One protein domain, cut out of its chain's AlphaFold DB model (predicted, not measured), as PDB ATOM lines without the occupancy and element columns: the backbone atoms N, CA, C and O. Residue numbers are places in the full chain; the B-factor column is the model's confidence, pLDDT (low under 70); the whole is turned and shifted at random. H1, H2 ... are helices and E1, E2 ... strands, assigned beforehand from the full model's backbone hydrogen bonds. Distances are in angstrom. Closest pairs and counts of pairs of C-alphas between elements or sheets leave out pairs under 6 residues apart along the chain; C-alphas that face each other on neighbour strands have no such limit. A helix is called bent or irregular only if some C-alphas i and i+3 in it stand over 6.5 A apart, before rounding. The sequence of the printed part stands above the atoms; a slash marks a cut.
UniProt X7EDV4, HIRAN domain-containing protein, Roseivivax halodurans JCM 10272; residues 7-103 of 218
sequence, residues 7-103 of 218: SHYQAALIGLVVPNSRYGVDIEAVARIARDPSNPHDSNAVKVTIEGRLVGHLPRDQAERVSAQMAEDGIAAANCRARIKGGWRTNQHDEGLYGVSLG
ATOM      1  N   SER A   7     -41.322  -5.876 -32.519       69.19
ATOM      2  CA  SER A   7     -41.220  -6.087 -33.968       69.19
ATOM      3  C   SER A   7     -41.569  -4.831 -34.773       69.19
ATOM      4  O   SER A   7     -40.974  -4.599 -35.822       69.19
ATOM      5  N   HIS A   8     -42.469  -3.982 -34.269       70.12
ATOM      6  CA  HIS A   8     -42.844  -2.719 -34.911       70.12
ATOM      7  C   HIS A   8     -41.842  -1.585 -34.639       70.12
ATOM      8  O   HIS A   8     -41.839  -0.587 -35.356       70.12
ATOM      9  N   TYR A   9     -40.961  -1.744 -33.644       75.94
ATOM     10  CA  TYR A   9     -40.034  -0.708 -33.174       75.94
ATOM     11  C   TYR A   9     -38.555  -1.090 -33.358       75.94
ATOM     12  O   TYR A   9     -37.669  -0.473 -32.766       75.94
ATOM     13  N   GLN A  10     -38.253  -2.058 -34.230       71.12
ATOM     14  CA  GLN A  10     -36.878  -2.500 -34.511       71.12
ATOM     15  C   GLN A  10     -35.969  -1.353 -34.975       71.12
ATOM     16  O   GLN A  10     -34.816  -1.289 -34.565       71.12
ATOM     17  N   ALA A  11     -36.483  -0.394 -35.753       70.19
ATOM     18  CA  ALA A  11     -35.714   0.784 -36.166       70.19
ATOM     19  C   ALA A  11     -35.291   1.666 -34.973       70.19
ATOM     20  O   ALA A  11     -34.189   2.216 -34.961       70.19
ATOM     21  N   ALA A  12     -36.145   1.775 -33.949       74.88
ATOM     22  CA  ALA A  12     -35.817   2.494 -32.725       74.88
ATOM     23  C   ALA A  12     -34.743   1.750 -31.921       74.88
ATOM     24  O   ALA A  12     -33.795   2.389 -31.473       74.88
ATOM     25  N   LEU A  13     -34.856   0.421 -31.813       72.44
ATOM     26  CA  LEU A  13     -33.897  -0.445 -31.117       72.44
ATOM     27  C   LEU A  13     -32.522  -0.466 -31.792       72.44
ATOM     28  O   LEU A  13     -31.513  -0.291 -31.117       72.44
ATOM     29  N   ILE A  14     -32.474  -0.581 -33.122       72.56
ATOM     30  CA  ILE A  14     -31.231  -0.508 -33.906       72.56
ATOM     31  C   ILE A  14     -30.529   0.835 -33.686       72.56
ATOM     32  O   ILE A  14     -29.312   0.882 -33.597       72.56
ATOM     33  N   GLY A  15     -31.280   1.933 -33.565       70.00
ATOM     34  CA  GLY A  15     -30.699   3.249 -33.310       70.00
ATOM     35  C   GLY A  15     -30.239   3.491 -31.867       70.00
ATOM     36  O   GLY A  15     -29.561   4.487 -31.634       70.00
ATOM     37  N   LEU A  16     -30.618   2.628 -30.918       71.38
ATOM     38  CA  LEU A  16     -30.163   2.653 -29.516       71.38
ATOM     39  C   LEU A  16     -28.942   1.752 -29.288       71.38
ATOM     40  O   LEU A  16     -28.235   1.881 -28.293       71.38
ATOM     41  N   VAL A  17     -28.713   0.814 -30.200       67.50
ATOM     42  CA  VAL A  17     -27.668  -0.196 -30.113       67.50
ATOM     43  C   VAL A  17     -26.544   0.174 -31.074       67.50
ATOM     44  O   VAL A  17     -26.776   0.394 -32.258       67.50
ATOM     45  N   VAL A  18     -25.296   0.203 -30.602       60.19
ATOM     46  CA  VAL A  18     -24.151   0.332 -31.515       60.19
ATOM     47  C   VAL A  18     -24.071  -0.952 -32.355       60.19
ATOM     48  O   VAL A  18     -23.938  -2.037 -31.780       60.19
ATOM     49  N   PRO A  19     -24.160  -0.883 -33.696       53.97
ATOM     50  CA  PRO A  19     -24.212  -2.076 -34.525       53.97
ATOM     51  C   PRO A  19     -22.809  -2.653 -34.619       53.97
ATOM     52  O   PRO A  19     -22.045  -2.177 -35.439       53.97
ATOM     53  N   ASN A  20     -22.436  -3.620 -33.778       47.44
ATOM     54  CA  ASN A  20     -21.222  -4.414 -33.995       47.44
ATOM     55  C   ASN A  20     -21.171  -5.642 -33.085       47.44
ATOM     56  O   ASN A  20     -20.521  -5.624 -32.045       47.44
ATOM     57  N   SER A  21     -21.800  -6.738 -33.511       49.44
ATOM     58  CA  SER A  21     -21.298  -8.083 -33.219       49.44
ATOM     59  C   SER A  21     -22.078  -9.141 -33.995       49.44
ATOM     60  O   SER A  21     -23.303  -9.205 -33.937       49.44
ATOM     61  N   ARG A  22     -21.351 -10.056 -34.640       49.88
ATOM     62  CA  ARG A  22     -21.880 -11.297 -35.237       49.88
ATOM     63  C   ARG A  22     -22.537 -12.254 -34.222       49.88
ATOM     64  O   ARG A  22     -23.109 -13.261 -34.616       49.88
ATOM     65  N   TYR A  23     -22.442 -11.948 -32.926       52.44
ATOM     66  CA  TYR A  23     -22.964 -12.744 -31.813       52.44
ATOM     67  C   TYR A  23     -24.254 -12.176 -31.196       52.44
ATOM     68  O   TYR A  23     -24.729 -12.706 -30.193       52.44
ATOM     69  N   GLY A  24     -24.823 -11.119 -31.786       59.00
ATOM     70  CA  GLY A  24     -25.917 -10.364 -31.179       59.00
ATOM     71  C   GLY A  24     -25.423  -9.399 -30.099       59.00
ATOM     72  O   GLY A  24     -24.231  -9.332 -29.783       59.00
ATOM     73  N   VAL A  25     -26.352  -8.617 -29.564       66.75
ATOM     74  CA  VAL A  25     -26.098  -7.587 -28.555       66.75
ATOM     75  C   VAL A  25     -26.771  -7.972 -27.245       66.75
ATOM     76  O   VAL A  25     -27.854  -8.551 -27.242       66.75
ATOM     77  N   ASP A  26     -26.111  -7.646 -26.137       75.62
ATOM     78  CA  ASP A  26     -26.666  -7.712 -24.790       75.62
ATOM     79  C   ASP A  26     -26.263  -6.437 -24.040       75.62
ATOM     80  O   ASP A  26     -25.122  -6.311 -23.596       75.62
ATOM     81  N   ILE A  27     -27.173  -5.463 -23.976       78.94
ATOM     82  CA  ILE A  27     -26.929  -4.176 -23.314       78.94
ATOM     83  C   ILE A  27     -27.954  -3.922 -22.219       78.94
ATOM     84  O   ILE A  27     -29.148  -4.193 -22.373       78.94
ATOM     85  N   GLU A  28     -27.479  -3.368 -21.108       82.19
ATOM     86  CA  GLU A  28     -28.332  -2.824 -20.059       82.19
ATOM     87  C   GLU A  28     -28.635  -1.355 -20.364       82.19
ATOM     88  O   GLU A  28     -27.740  -0.568 -20.665       82.19
ATOM     89  N   ALA A  29     -29.908  -0.988 -20.286       84.06
ATOM     90  CA  ALA A  29     -30.405   0.357 -20.525       84.06
ATOM     91  C   ALA A  29     -31.397   0.755 -19.427       84.06
ATOM     92  O   ALA A  29     -31.924  -0.085 -18.693       84.06
ATOM     93  N   VAL A  30     -31.690   2.049 -19.322       85.62
ATOM     94  CA  VAL A  30     -32.782   2.539 -18.475       85.62
ATOM     95  C   VAL A  30     -34.010   2.728 -19.355       85.62
ATOM     96  O   VAL A  30     -34.008   3.556 -20.265       85.62
ATOM     97  N   ALA A  31     -35.056   1.952 -19.086       89.12
ATOM     98  CA  ALA A  31     -36.359   2.152 -19.698       89.12
ATOM     99  C   ALA A  31     -37.244   3.004 -18.794       89.12
ATOM    100  O   ALA A  31     -37.194   2.924 -17.569       89.12
ATOM    101  N   ARG A  32     -38.105   3.790 -19.419       90.44
ATOM    102  CA  ARG A  32     -39.186   4.524 -18.787       90.44
ATOM    103  C   ARG A  32     -40.507   3.921 -19.234       90.44
ATOM    104  O   ARG A  32     -40.832   3.943 -20.423       90.44
ATOM    105  N   ILE A  33     -41.261   3.409 -18.274       90.94
ATOM    106  CA  ILE A  33     -42.634   2.953 -18.471       90.94
ATOM    107  C   ILE A  33     -43.595   4.106 -18.185       90.94
ATOM    108  O   ILE A  33     -43.373   4.880 -17.255       90.94
ATOM    109  N   ALA A  34     -44.645   4.247 -18.986       90.69
ATOM    110  CA  ALA A  34     -45.665   5.274 -18.796       90.69
ATOM    111  C   ALA A  34     -47.051   4.735 -19.149       90.69
ATOM    112  O   ALA A  34     -47.192   3.988 -20.117       90.69
ATOM    113  N   ARG A  35     -48.071   5.134 -18.385       90.31
ATOM    114  CA  ARG A  35     -49.465   4.802 -18.709       90.31
ATOM    115  C   ARG A  35     -49.885   5.520 -19.991       90.31
ATOM    116  O   ARG A  35     -49.547   6.688 -20.191       90.31
ATOM    117  N   ASP A  36     -50.622   4.821 -20.844       85.69
ATOM    118  CA  ASP A  36     -51.207   5.356 -22.070       85.69
ATOM    119  C   ASP A  36     -52.727   5.113 -22.091       85.69
ATOM    120  O   ASP A  36     -53.222   4.280 -22.851       85.69
ATOM    121  N   PRO A  37     -53.490   5.830 -21.241       81.62
ATOM    122  CA  PRO A  37     -54.939   5.657 -21.148       81.62
ATOM    123  C   PRO A  37     -55.685   6.103 -22.413       81.62
ATOM    124  O   PRO A  37     -56.858   5.784 -22.580       81.62
ATOM    125  N   SER A  38     -55.013   6.838 -23.304       79.19
ATOM    126  CA  SER A  38     -55.527   7.261 -24.608       79.19
ATOM    127  C   SER A  38     -55.452   6.180 -25.688       79.19
ATOM    128  O   SER A  38     -55.914   6.413 -26.806       79.19
ATOM    129  N   ASN A  39     -54.862   5.018 -25.402       76.75
ATOM    130  CA  ASN A  39     -54.709   3.969 -26.395       76.75
ATOM    131  C   ASN A  39     -56.074   3.329 -26.750       76.75
ATOM    132  O   ASN A  39     -56.729   2.765 -25.873       76.75
ATOM    133  N   PRO A  40     -56.500   3.347 -28.029       75.31
ATOM    134  CA  PRO A  40     -57.836   2.898 -28.441       75.31
ATOM    135  C   PRO A  40     -58.080   1.391 -28.263       75.31
ATOM    136  O   PRO A  40     -59.227   0.954 -28.272       75.31
ATOM    137  N   HIS A  41     -57.020   0.593 -28.120       76.00
ATOM    138  CA  HIS A  41     -57.119  -0.860 -27.962       76.00
ATOM    139  C   HIS A  41     -57.184  -1.315 -26.502       76.00
ATOM    140  O   HIS A  41     -57.742  -2.371 -26.213       76.00
ATOM    141  N   ASP A  42     -56.573  -0.551 -25.597       78.81
ATOM    142  CA  ASP A  42     -56.438  -0.908 -24.189       78.81
ATOM    143  C   ASP A  42     -56.174   0.357 -23.368       78.81
ATOM    144  O   ASP A  42     -55.098   0.948 -23.473       78.81
ATOM    145  N   SER A  43     -57.142   0.753 -22.540       82.88
ATOM    146  CA  SER A  43     -57.032   1.906 -21.637       82.88
ATOM    147  C   SER A  43     -56.035   1.682 -20.497       82.88
ATOM    148  O   SER A  43     -55.656   2.632 -19.813       82.88
ATOM    149  N   ASN A  44     -55.601   0.439 -20.282       84.69
ATOM    150  CA  ASN A  44     -54.566   0.081 -19.322       84.69
ATOM    151  C   ASN A  44     -53.197  -0.118 -19.981       84.69
ATOM    152  O   ASN A  44     -52.264  -0.575 -19.322       84.69
ATOM    153  N   ALA A  45     -53.044   0.232 -21.262       87.44
ATOM    154  CA  ALA A  45     -51.776   0.084 -21.954       87.44
ATOM    155  C   ALA A  45     -50.656   0.856 -21.248       87.44
ATOM    156  O   ALA A  45     -50.782   2.031 -20.899       87.44
ATOM    157  N   VAL A  46     -49.511   0.195 -21.095       88.62
ATOM    158  CA  VAL A  46     -48.291   0.800 -20.564       88.62
ATOM    159  C   VAL A  46     -47.242   0.772 -21.661       88.62
ATOM    160  O   VAL A  46     -46.828  -0.298 -22.116       88.62
ATOM    161  N   LYS A  47     -46.821   1.954 -22.107       90.69
ATOM    162  CA  LYS A  47     -45.770   2.106 -23.114       90.69
ATOM    163  C   LYS A  47     -44.394   2.083 -22.471       90.69
ATOM    164  O   LYS A  47     -44.206   2.594 -21.367       90.69
ATOM    165  N   VAL A  48     -43.432   1.519 -23.190       89.38
ATOM    166  CA  VAL A  48     -42.038   1.389 -22.772       89.38
ATOM    167  C   VAL A  48     -41.177   2.247 -23.685       89.38
ATOM    168  O   VAL A  48     -41.166   2.066 -24.902       89.38
ATOM    169  N   THR A  49     -40.439   3.183 -23.100       89.75
ATOM    170  CA  THR A  49     -39.542   4.085 -23.828       89.75
ATOM    171  C   THR A  49     -38.107   3.943 -23.336       89.75
ATOM    172  O   THR A  49     -37.887   3.839 -22.136       89.75
ATOM    173  N   ILE A  50     -37.119   3.940 -24.229       86.62
ATOM    174  CA  ILE A  50     -35.685   3.919 -23.891       86.62
ATOM    175  C   ILE A  50     -35.041   5.121 -24.579       86.62
ATOM    176  O   ILE A  50     -35.265   5.333 -25.767       86.62
ATOM    177  N   GLU A  51     -34.327   5.956 -23.819       83.75
ATOM    178  CA  GLU A  51     -33.775   7.242 -24.296       83.75
ATOM    179  C   GLU A  51     -34.795   8.107 -25.073       83.75
ATOM    180  O   GLU A  51     -34.488   8.741 -26.080       83.75
ATOM    181  N   GLY A  52     -36.057   8.100 -24.628       82.31
ATOM    182  CA  GLY A  52     -37.149   8.851 -25.262       82.31
ATOM    183  C   GLY A  52     -37.748   8.207 -26.518       82.31
ATOM    184  O   GLY A  52     -38.704   8.746 -27.069       82.31
ATOM    185  N   ARG A  53     -37.248   7.046 -26.957       84.88
ATOM    186  CA  ARG A  53     -37.786   6.298 -28.101       84.88
ATOM    187  C   ARG A  53     -38.751   5.218 -27.634       84.88
ATOM    188  O   ARG A  53     -38.428   4.468 -26.719       84.88
ATOM    189  N   LEU A  54     -39.918   5.120 -28.267       86.19
ATOM    190  CA  LEU A  54     -40.869   4.034 -28.025       86.19
ATOM    191  C   LEU A  54     -40.284   2.720 -28.552       86.19
ATOM    192  O   LEU A  54     -39.971   2.618 -29.735       86.19
ATOM    193  N   VAL A  55     -40.114   1.746 -27.659       84.62
ATOM    194  CA  VAL A  55     -39.545   0.428 -27.988       84.62
ATOM    195  C   VAL A  55     -40.582  -0.691 -27.948       84.62
ATOM    196  O   VAL A  55     -40.352  -1.761 -28.501       84.62
ATOM    197  N   GLY A  56     -41.736  -0.445 -27.327       86.56
ATOM    198  CA  GLY A  56     -42.836  -1.398 -27.266       86.56
ATOM    199  C   GLY A  56     -43.805  -1.097 -26.130       86.56
ATOM    200  O   GLY A  56     -43.807  -0.003 -25.558       86.56
ATOM    201  N   HIS A  57     -44.626  -2.088 -25.801       88.12
ATOM    202  CA  HIS A  57     -45.640  -2.019 -24.751       88.12
ATOM    203  C   HIS A  57     -45.530  -3.218 -23.808       88.12
ATOM    204  O   HIS A  57     -44.932  -4.241 -24.145       88.12
ATOM    205  N   LEU A  58     -46.102  -3.103 -22.612       87.06
ATOM    206  CA  LEU A  58     -46.240  -4.258 -21.728       87.06
ATOM    207  C   LEU A  58     -47.295  -5.240 -22.269       87.06
ATOM    208  O   LEU A  58     -48.262  -4.801 -22.894       87.06
ATOM    209  N   PRO A  59     -47.136  -6.556 -22.016       85.06
ATOM    210  CA  PRO A  59     -48.193  -7.538 -22.250       85.06
ATOM    211  C   PRO A  59     -49.487  -7.111 -21.558       85.06
ATOM    212  O   PRO A  59     -49.418  -6.564 -20.463       85.06
ATOM    213  N   ARG A  60     -50.649  -7.369 -22.162       83.56
ATOM    214  CA  ARG A  60     -51.950  -6.877 -21.672       83.56
ATOM    215  C   ARG A  60     -52.232  -7.246 -20.210       83.56
ATOM    216  O   ARG A  60     -52.615  -6.384 -19.428       83.56
ATOM    217  N   ASP A  61     -51.978  -8.497 -19.836       82.12
ATOM    218  CA  ASP A  61     -52.145  -9.005 -18.468       82.12
ATOM    219  C   ASP A  61     -51.247  -8.264 -17.461       82.12
ATOM    220  O   ASP A  61     -51.645  -7.958 -16.338       82.12
ATOM    221  N   GLN A  62     -50.032  -7.916 -17.885       84.50
ATOM    222  CA  GLN A  62     -49.087  -7.168 -17.063       84.50
ATOM    223  C   GLN A  62     -49.382  -5.668 -17.069       84.50
ATOM    224  O   GLN A  62     -49.169  -5.004 -16.057       84.50
ATOM    225  N   ALA A  63     -49.861  -5.134 -18.190       86.56
ATOM    226  CA  ALA A  63     -50.206  -3.734 -18.368       86.56
ATOM    227  C   ALA A  63     -51.356  -3.342 -17.440       86.56
ATOM    228  O   ALA A  63     -51.247  -2.326 -16.767       86.56
ATOM    229  N   GLU A  64     -52.385  -4.185 -17.311       86.81
ATOM    230  CA  GLU A  64     -53.483  -3.985 -16.361       86.81
ATOM    231  C   GLU A  64     -52.979  -3.860 -14.920       86.81
ATOM    232  O   GLU A  64     -53.207  -2.836 -14.274       86.81
ATOM    233  N   ARG A  65     -52.204  -4.846 -14.450       85.81
ATOM    234  CA  ARG A  65     -51.623  -4.841 -13.099       85.81
ATOM    235  C   ARG A  65     -50.739  -3.619 -12.856       85.81
ATOM    236  O   ARG A  65     -50.864  -2.952 -11.833       85.81
ATOM    237  N   VAL A  66     -49.824  -3.334 -13.784       86.31
ATOM    238  CA  VAL A  66     -48.877  -2.219 -13.659       86.31
ATOM    239  C   VAL A  66     -49.608  -0.880 -13.719       86.31
ATOM    240  O   VAL A  66     -49.310  -0.001 -12.919       86.31
ATOM    241  N   SER A  67     -50.575  -0.719 -14.623       86.62
ATOM    242  CA  SER A  67     -51.368   0.505 -14.762       86.62
ATOM    243  C   SER A  67     -52.204   0.774 -13.513       86.62
ATOM    244  O   SER A  67     -52.191   1.904 -13.022       86.62
ATOM    245  N   ALA A  68     -52.863  -0.253 -12.965       85.69
ATOM    246  CA  ALA A  68     -53.608  -0.152 -11.713       85.69
ATOM    247  C   ALA A  68     -52.692   0.292 -10.567       85.69
ATOM    248  O   ALA A  68     -52.944   1.328  -9.955       85.69
ATOM    249  N   GLN A  69     -51.559  -0.393 -10.375       86.06
ATOM    250  CA  GLN A  69     -50.618  -0.049  -9.311       86.06
ATOM    251  C   GLN A  69     -50.045   1.371  -9.482       86.06
ATOM    252  O   GLN A  69     -49.946   2.132  -8.523       86.06
ATOM    253  N   MET A  70     -49.711   1.778 -10.713       86.56
ATOM    254  CA  MET A  70     -49.259   3.143 -11.012       86.56
ATOM    255  C   MET A  70     -50.347   4.192 -10.737       86.56
ATOM    256  O   MET A  70     -50.029   5.306 -10.319       86.56
ATOM    257  N   ALA A  71     -51.618   3.870 -10.984       86.38
ATOM    258  CA  ALA A  71     -52.742   4.748 -10.679       86.38
ATOM    259  C   ALA A  71     -52.958   4.888  -9.164       86.38
ATOM    260  O   ALA A  71     -53.094   6.015  -8.694       86.38
ATOM    261  N   GLU A  72     -52.912   3.782  -8.413       85.44
ATOM    262  CA  GLU A  72     -52.968   3.769  -6.941       85.44
ATOM    263  C   GLU A  72     -51.811   4.559  -6.320       85.44
ATOM    264  O   GLU A  72     -51.994   5.331  -5.380       85.44
ATOM    265  N   ASP A  73     -50.613   4.422  -6.892       83.00
ATOM    266  CA  ASP A  73     -49.421   5.145  -6.463       83.00
ATOM    267  C   ASP A  73     -49.411   6.623  -6.904       83.00
ATOM    268  O   ASP A  73     -48.527   7.372  -6.481       83.00
ATOM    269  N   GLY A  74     -50.371   7.054  -7.733       85.00
ATOM    270  CA  GLY A  74     -50.482   8.426  -8.238       85.00
ATOM    271  C   GLY A  74     -49.423   8.805  -9.279       85.00
ATOM    272  O   GLY A  74     -49.191   9.988  -9.526       85.00
ATOM    273  N   ILE A  75     -48.768   7.824  -9.905       86.25
ATOM    274  CA  ILE A  75     -47.682   8.038 -10.867       86.25
ATOM    275  C   ILE A  75     -48.145   7.837 -12.314       86.25
ATOM    276  O   ILE A  75     -48.949   6.965 -12.654       86.25
ATOM    277  N   ALA A  76     -47.630   8.671 -13.215       85.56
ATOM    278  CA  ALA A  76     -47.881   8.550 -14.654       85.56
ATOM    279  C   ALA A  76     -46.751   7.807 -15.384       85.56
ATOM    280  O   ALA A  76     -46.989   7.193 -16.424       85.56
ATOM    281  N   ALA A  77     -45.530   7.852 -14.841       88.62
ATOM    282  CA  ALA A  77     -44.355   7.206 -15.409       88.62
ATOM    283  C   ALA A  77     -43.366   6.768 -14.323       88.62
ATOM    284  O   ALA A  77     -43.271   7.415 -13.282       88.62
ATOM    285  N   ALA A  78     -42.603   5.713 -14.603       87.81
ATOM    286  CA  ALA A  78     -41.546   5.193 -13.742       87.81
ATOM    287  C   ALA A  78     -40.331   4.759 -14.569       87.81
ATOM    288  O   ALA A  78     -40.471   4.391 -15.736       87.81
ATOM    289  N   ASN A  79     -39.146   4.783 -13.959       88.75
ATOM    290  CA  ASN A  79     -37.919   4.298 -14.584       88.75
ATOM    291  C   ASN A  79     -37.596   2.899 -14.059       88.75
ATOM    292  O   ASN A  79     -37.674   2.644 -12.859       88.75
ATOM    293  N   CYS A  80     -37.197   1.997 -14.944       86.31
ATOM    294  CA  CYS A  80     -36.774   0.651 -14.602       86.31
ATOM    295  C   CYS A  80     -35.551   0.244 -15.425       86.31
ATOM    296  O   CYS A  80     -35.249   0.804 -16.480       86.31
ATOM    297  N   ARG A  81     -34.812  -0.748 -14.924       85.94
ATOM    298  CA  ARG A  81     -33.733  -1.357 -15.705       85.94
ATOM    299  C   ARG A  81     -34.347  -2.150 -16.848       85.94
ATOM    300  O   ARG A  81     -35.334  -2.854 -16.654       85.94
ATOM    301  N   ALA A  82     -33.749  -2.058 -18.017       86.56
ATOM    302  CA  ALA A  82     -34.102  -2.829 -19.188       86.56
ATOM    303  C   ALA A  82     -32.856  -3.491 -19.751       86.56
ATOM    304  O   ALA A  82     -31.739  -3.009 -19.582       86.56
ATOM    305  N   ARG A  83     -33.060  -4.610 -20.426       84.62
ATOM    306  CA  ARG A  83     -32.007  -5.364 -21.078       84.62
ATOM    307  C   ARG A  83     -32.440  -5.642 -22.500       84.62
ATOM    308  O   ARG A  83     -33.475  -6.273 -22.705       84.62
ATOM    309  N   ILE A  84     -31.672  -5.138 -23.454       81.88
ATOM    310  CA  ILE A  84     -31.910  -5.332 -24.882       81.88
ATOM    311  C   ILE A  84     -31.023  -6.497 -25.312       81.88
ATOM    312  O   ILE A  84     -29.810  -6.457 -25.111       81.88
ATOM    313  N   LYS A  85     -31.641  -7.542 -25.861       79.19
ATOM    314  CA  LYS A  85     -30.984  -8.762 -26.329       79.19
ATOM    315  C   LYS A  85     -31.379  -9.075 -27.765       79.19
ATOM    316  O   LYS A  85     -32.489  -8.767 -28.177       79.19
ATOM    317  N   GLY A  86     -30.513  -9.754 -28.507       70.12
ATOM    318  CA  GLY A  86     -30.829 -10.244 -29.853       70.12
ATOM    319  C   GLY A  86     -30.051  -9.512 -30.937       70.12
ATOM    320  O   GLY A  86     -28.926  -9.073 -30.699       70.12
ATOM    321  N   GLY A  87     -30.605  -9.437 -32.146       61.94
ATOM    322  CA  GLY A  87     -29.886  -8.897 -33.301       61.94
ATOM    323  C   GLY A  87     -28.774  -9.814 -33.814       61.94
ATOM    324  O   GLY A  87     -27.808  -9.333 -34.407       61.94
ATOM    325  N   TRP A  88     -28.855 -11.128 -33.564       59.50
ATOM    326  CA  TRP A  88     -27.923 -12.069 -34.184       59.50
ATOM    327  C   TRP A  88     -28.289 -12.264 -35.655       59.50
ATOM    328  O   TRP A  88     -29.452 -12.438 -36.014       59.50
ATOM    329  N   ARG A  89     -27.269 -12.271 -36.508       50.69
ATOM    330  CA  ARG A  89     -27.378 -12.610 -37.925       50.69
ATOM    331  C   ARG A  89     -26.351 -13.696 -38.197       50.69
ATOM    332  O   ARG A  89     -25.170 -13.394 -38.346       50.69
ATOM    333  N   THR A  90     -26.785 -14.957 -38.164       50.78
ATOM    334  CA  THR A  90     -25.863 -16.096 -38.314       50.78
ATOM    335  C   THR A  90     -25.562 -16.383 -39.789       50.78
ATOM    336  O   THR A  90     -24.425 -16.688 -40.129       50.78
ATOM    337  N   ASN A  91     -26.536 -16.187 -40.692       43.78
ATOM    338  CA  ASN A  91     -26.400 -16.347 -42.148       43.78
ATOM    339  C   ASN A  91     -27.438 -15.489 -42.905       43.78
ATOM    340  O   ASN A  91     -28.303 -14.876 -42.287       43.78
ATOM    341  N   GLN A  92     -27.385 -15.458 -44.247       49.50
ATOM    342  CA  GLN A  92     -28.294 -14.672 -45.115       49.50
ATOM    343  C   GLN A  92     -29.806 -14.960 -44.940       49.50
ATOM    344  O   GLN A  92     -30.606 -14.224 -45.500       49.50
ATOM    345  N   HIS A  93     -30.192 -16.005 -44.199       40.91
ATOM    346  CA  HIS A  93     -31.584 -16.451 -44.041       40.91
ATOM    347  C   HIS A  93     -32.040 -16.576 -42.574       40.91
ATOM    348  O   HIS A  93     -33.157 -17.023 -42.340       40.91
ATOM    349  N   ASP A  94     -31.203 -16.216 -41.592       45.19
ATOM    350  CA  ASP A  94     -31.512 -16.433 -40.172       45.19
ATOM    351  C   ASP A  94     -31.095 -15.203 -39.346       45.19
ATOM    352  O   ASP A  94     -29.919 -14.999 -39.005       45.19
ATOM    353  N   GLU A  95     -32.080 -14.329 -39.128       57.62
ATOM    354  CA  GLU A  95     -31.977 -13.067 -38.396       57.62
ATOM    355  C   GLU A  95     -32.886 -13.120 -37.161       57.62
ATOM    356  O   GLU A  95     -34.097 -13.323 -37.269       57.62
ATOM    357  N   GLY A  96     -32.308 -12.928 -35.974       58.94
ATOM    358  CA  GLY A  96     -33.055 -12.770 -34.730       58.94
ATOM    359  C   GLY A  96     -33.398 -11.303 -34.485       58.94
ATOM    360  O   GLY A  96     -32.502 -10.459 -34.453       58.94
ATOM    361  N   LEU A  97     -34.680 -10.996 -34.271       67.88
ATOM    362  CA  LEU A  97     -35.122  -9.651 -33.886       67.88
ATOM    363  C   LEU A  97     -34.518  -9.229 -32.538       67.88
ATOM    364  O   LEU A  97     -34.166 -10.062 -31.698       67.88
ATOM    365  N   TYR A  98     -34.416  -7.920 -32.321       72.69
ATOM    366  CA  TYR A  98     -34.103  -7.373 -31.005       72.69
ATOM    367  C   TYR A  98     -35.315  -7.533 -30.088       72.69
ATOM    368  O   TYR A  98     -36.416  -7.112 -30.447       72.69
ATOM    369  N   GLY A  99     -35.092  -8.108 -28.911       77.38
ATOM    370  CA  GLY A  99     -36.056  -8.183 -27.822       77.38
ATOM    371  C   GLY A  99     -35.583  -7.405 -26.598       77.38
ATOM    372  O   GLY A  99     -34.388  -7.279 -26.329       77.38
ATOM    373  N   VAL A 100     -36.526  -6.896 -25.823       82.00
ATOM    374  CA  VAL A 100     -36.315  -6.089 -24.625       82.00
ATOM    375  C   VAL A 100     -36.976  -6.787 -23.453       82.00
ATOM    376  O   VAL A 100     -38.134  -7.200 -23.468       82.00
ATOM    377  N   SER A 101     -36.211  -6.920 -22.381       84.69
ATOM    378  CA  SER A 101     -36.681  -7.444 -21.110       84.69
ATOM    379  C   SER A 101     -36.505  -6.397 -20.026       84.69
ATOM    380  O   SER A 101     -35.405  -5.919 -19.778       84.69
ATOM    381  N   LEU A 102     -37.590  -6.061 -19.343       85.25
ATOM    382  CA  LEU A 102     -37.580  -5.163 -18.197       85.25
ATOM    383  C   LEU A 102     -37.222  -5.923 -16.918       85.25
ATOM    384  O   LEU A 102     -37.710  -7.031 -16.685       85.25
ATOM    385  N   GLY A 103     -36.434  -5.295 -16.054       82.06
ATOM    386  CA  GLY A 103     -36.082  -5.743 -14.705       82.06
ATOM    387  C   GLY A 103     -37.206  -5.548 -13.688       82.06
ATOM    388  O   GLY A 103     -36.931  -5.289 -12.523       82.06
TER     389      GLY A 103
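Overview. This is residues 7 to 103 of the 218 residues of the protein "HIRAN domain-containing protein" of Roseivivax halodurans JCM 10272 (UniProt X7EDV4). One strongly twisted antiparallel sheet is curled like part of a barrel and folded into two leaves, E3 and E2 facing E4 and E6, with the long bent strand E1 as the hinge. H1 covers the sheet on one face at E3, and H2 crosses the opposite face near residue 35, the last of E1, and residue 46, the first of E2; far from H2, E4 runs on into E5, which makes a small turn with residues 94 to 95. The printed part has 97 residues with two named helices and six named strands in the order H1 E1 E2 E3 H2 E4 E5 E6, of mixed class, and the sheet runs E3 - E2 - E1 - E4 - E6. It is elongated, spanning 47 by 24 by 19 A, yet only just compact, close to loose, with a radius of gyration of the C-alphas of 14.8 A.

Arrangement. H1, residues 7 to 14, is on the sheet at a height of 7.0 A, over E3, residues 53 to 57; the closest C-alphas are those of Tyr 9 and Val 55, 5.3 A apart. On the local plane H1 runs only just along E3, at 29.8 degrees. E1, residues 25 to 35, and E2, residues 46 to 50, form a hairpin, with N 32 and O 49 2.7 A apart. E2 and E3 form the next hairpin, with N 48 and O 56 2.8 A apart; E1, E2 and E3 make a meander, each strand the antiparallel neighbour of the one before. H2, residues 60 to 72, is on the face opposite to H1, at a height of 8.7 A, and runs across E2 at 87 degrees on the local plane; the closest C-alphas of the two are those of Val 46 and Ala 63, 5.4 A apart. E4, residues 77 to 86, is antiparallel to E1, with N 29 and O 82 2.8 A apart. E5, residues 89 to 91, pairs with no named strand, but pairs antiparallel with residues 94 to 95. E6, residues 99 to 102, is an edge strand antiparallel to E4, with N 83 and O 101 2.8 A apart. O i to N i+4 pairs are within hydrogen-bond range in 2 of 4 cases in H1 and 8 of 9 in H2.

Along the chain. H1 begins at C-alpha 7, (-41.220, -6.087, -33.968), and is irregular, with C-alphas 8 and 11 8.0 A apart. E1 is 28.2 A long and bends by 65 degrees at residue 28; H2 is 18.2 A long. E4 is 26.4 A long, bends by 59 degrees at residue 80 and runs on into E5 at 20 degrees. E6 ends at C-alpha 102, (-37.580, -5.163, -18.197).

Size, cuts and confidence. The two C-alphas farthest apart are those of Glu 72 and Gln 92, 49.1 A. The printed part has no cut and no long link. Mean pLDDT of the printed part is 77.0; residue 7, residues 17 to 25 and residues 87 to 97 are under 70.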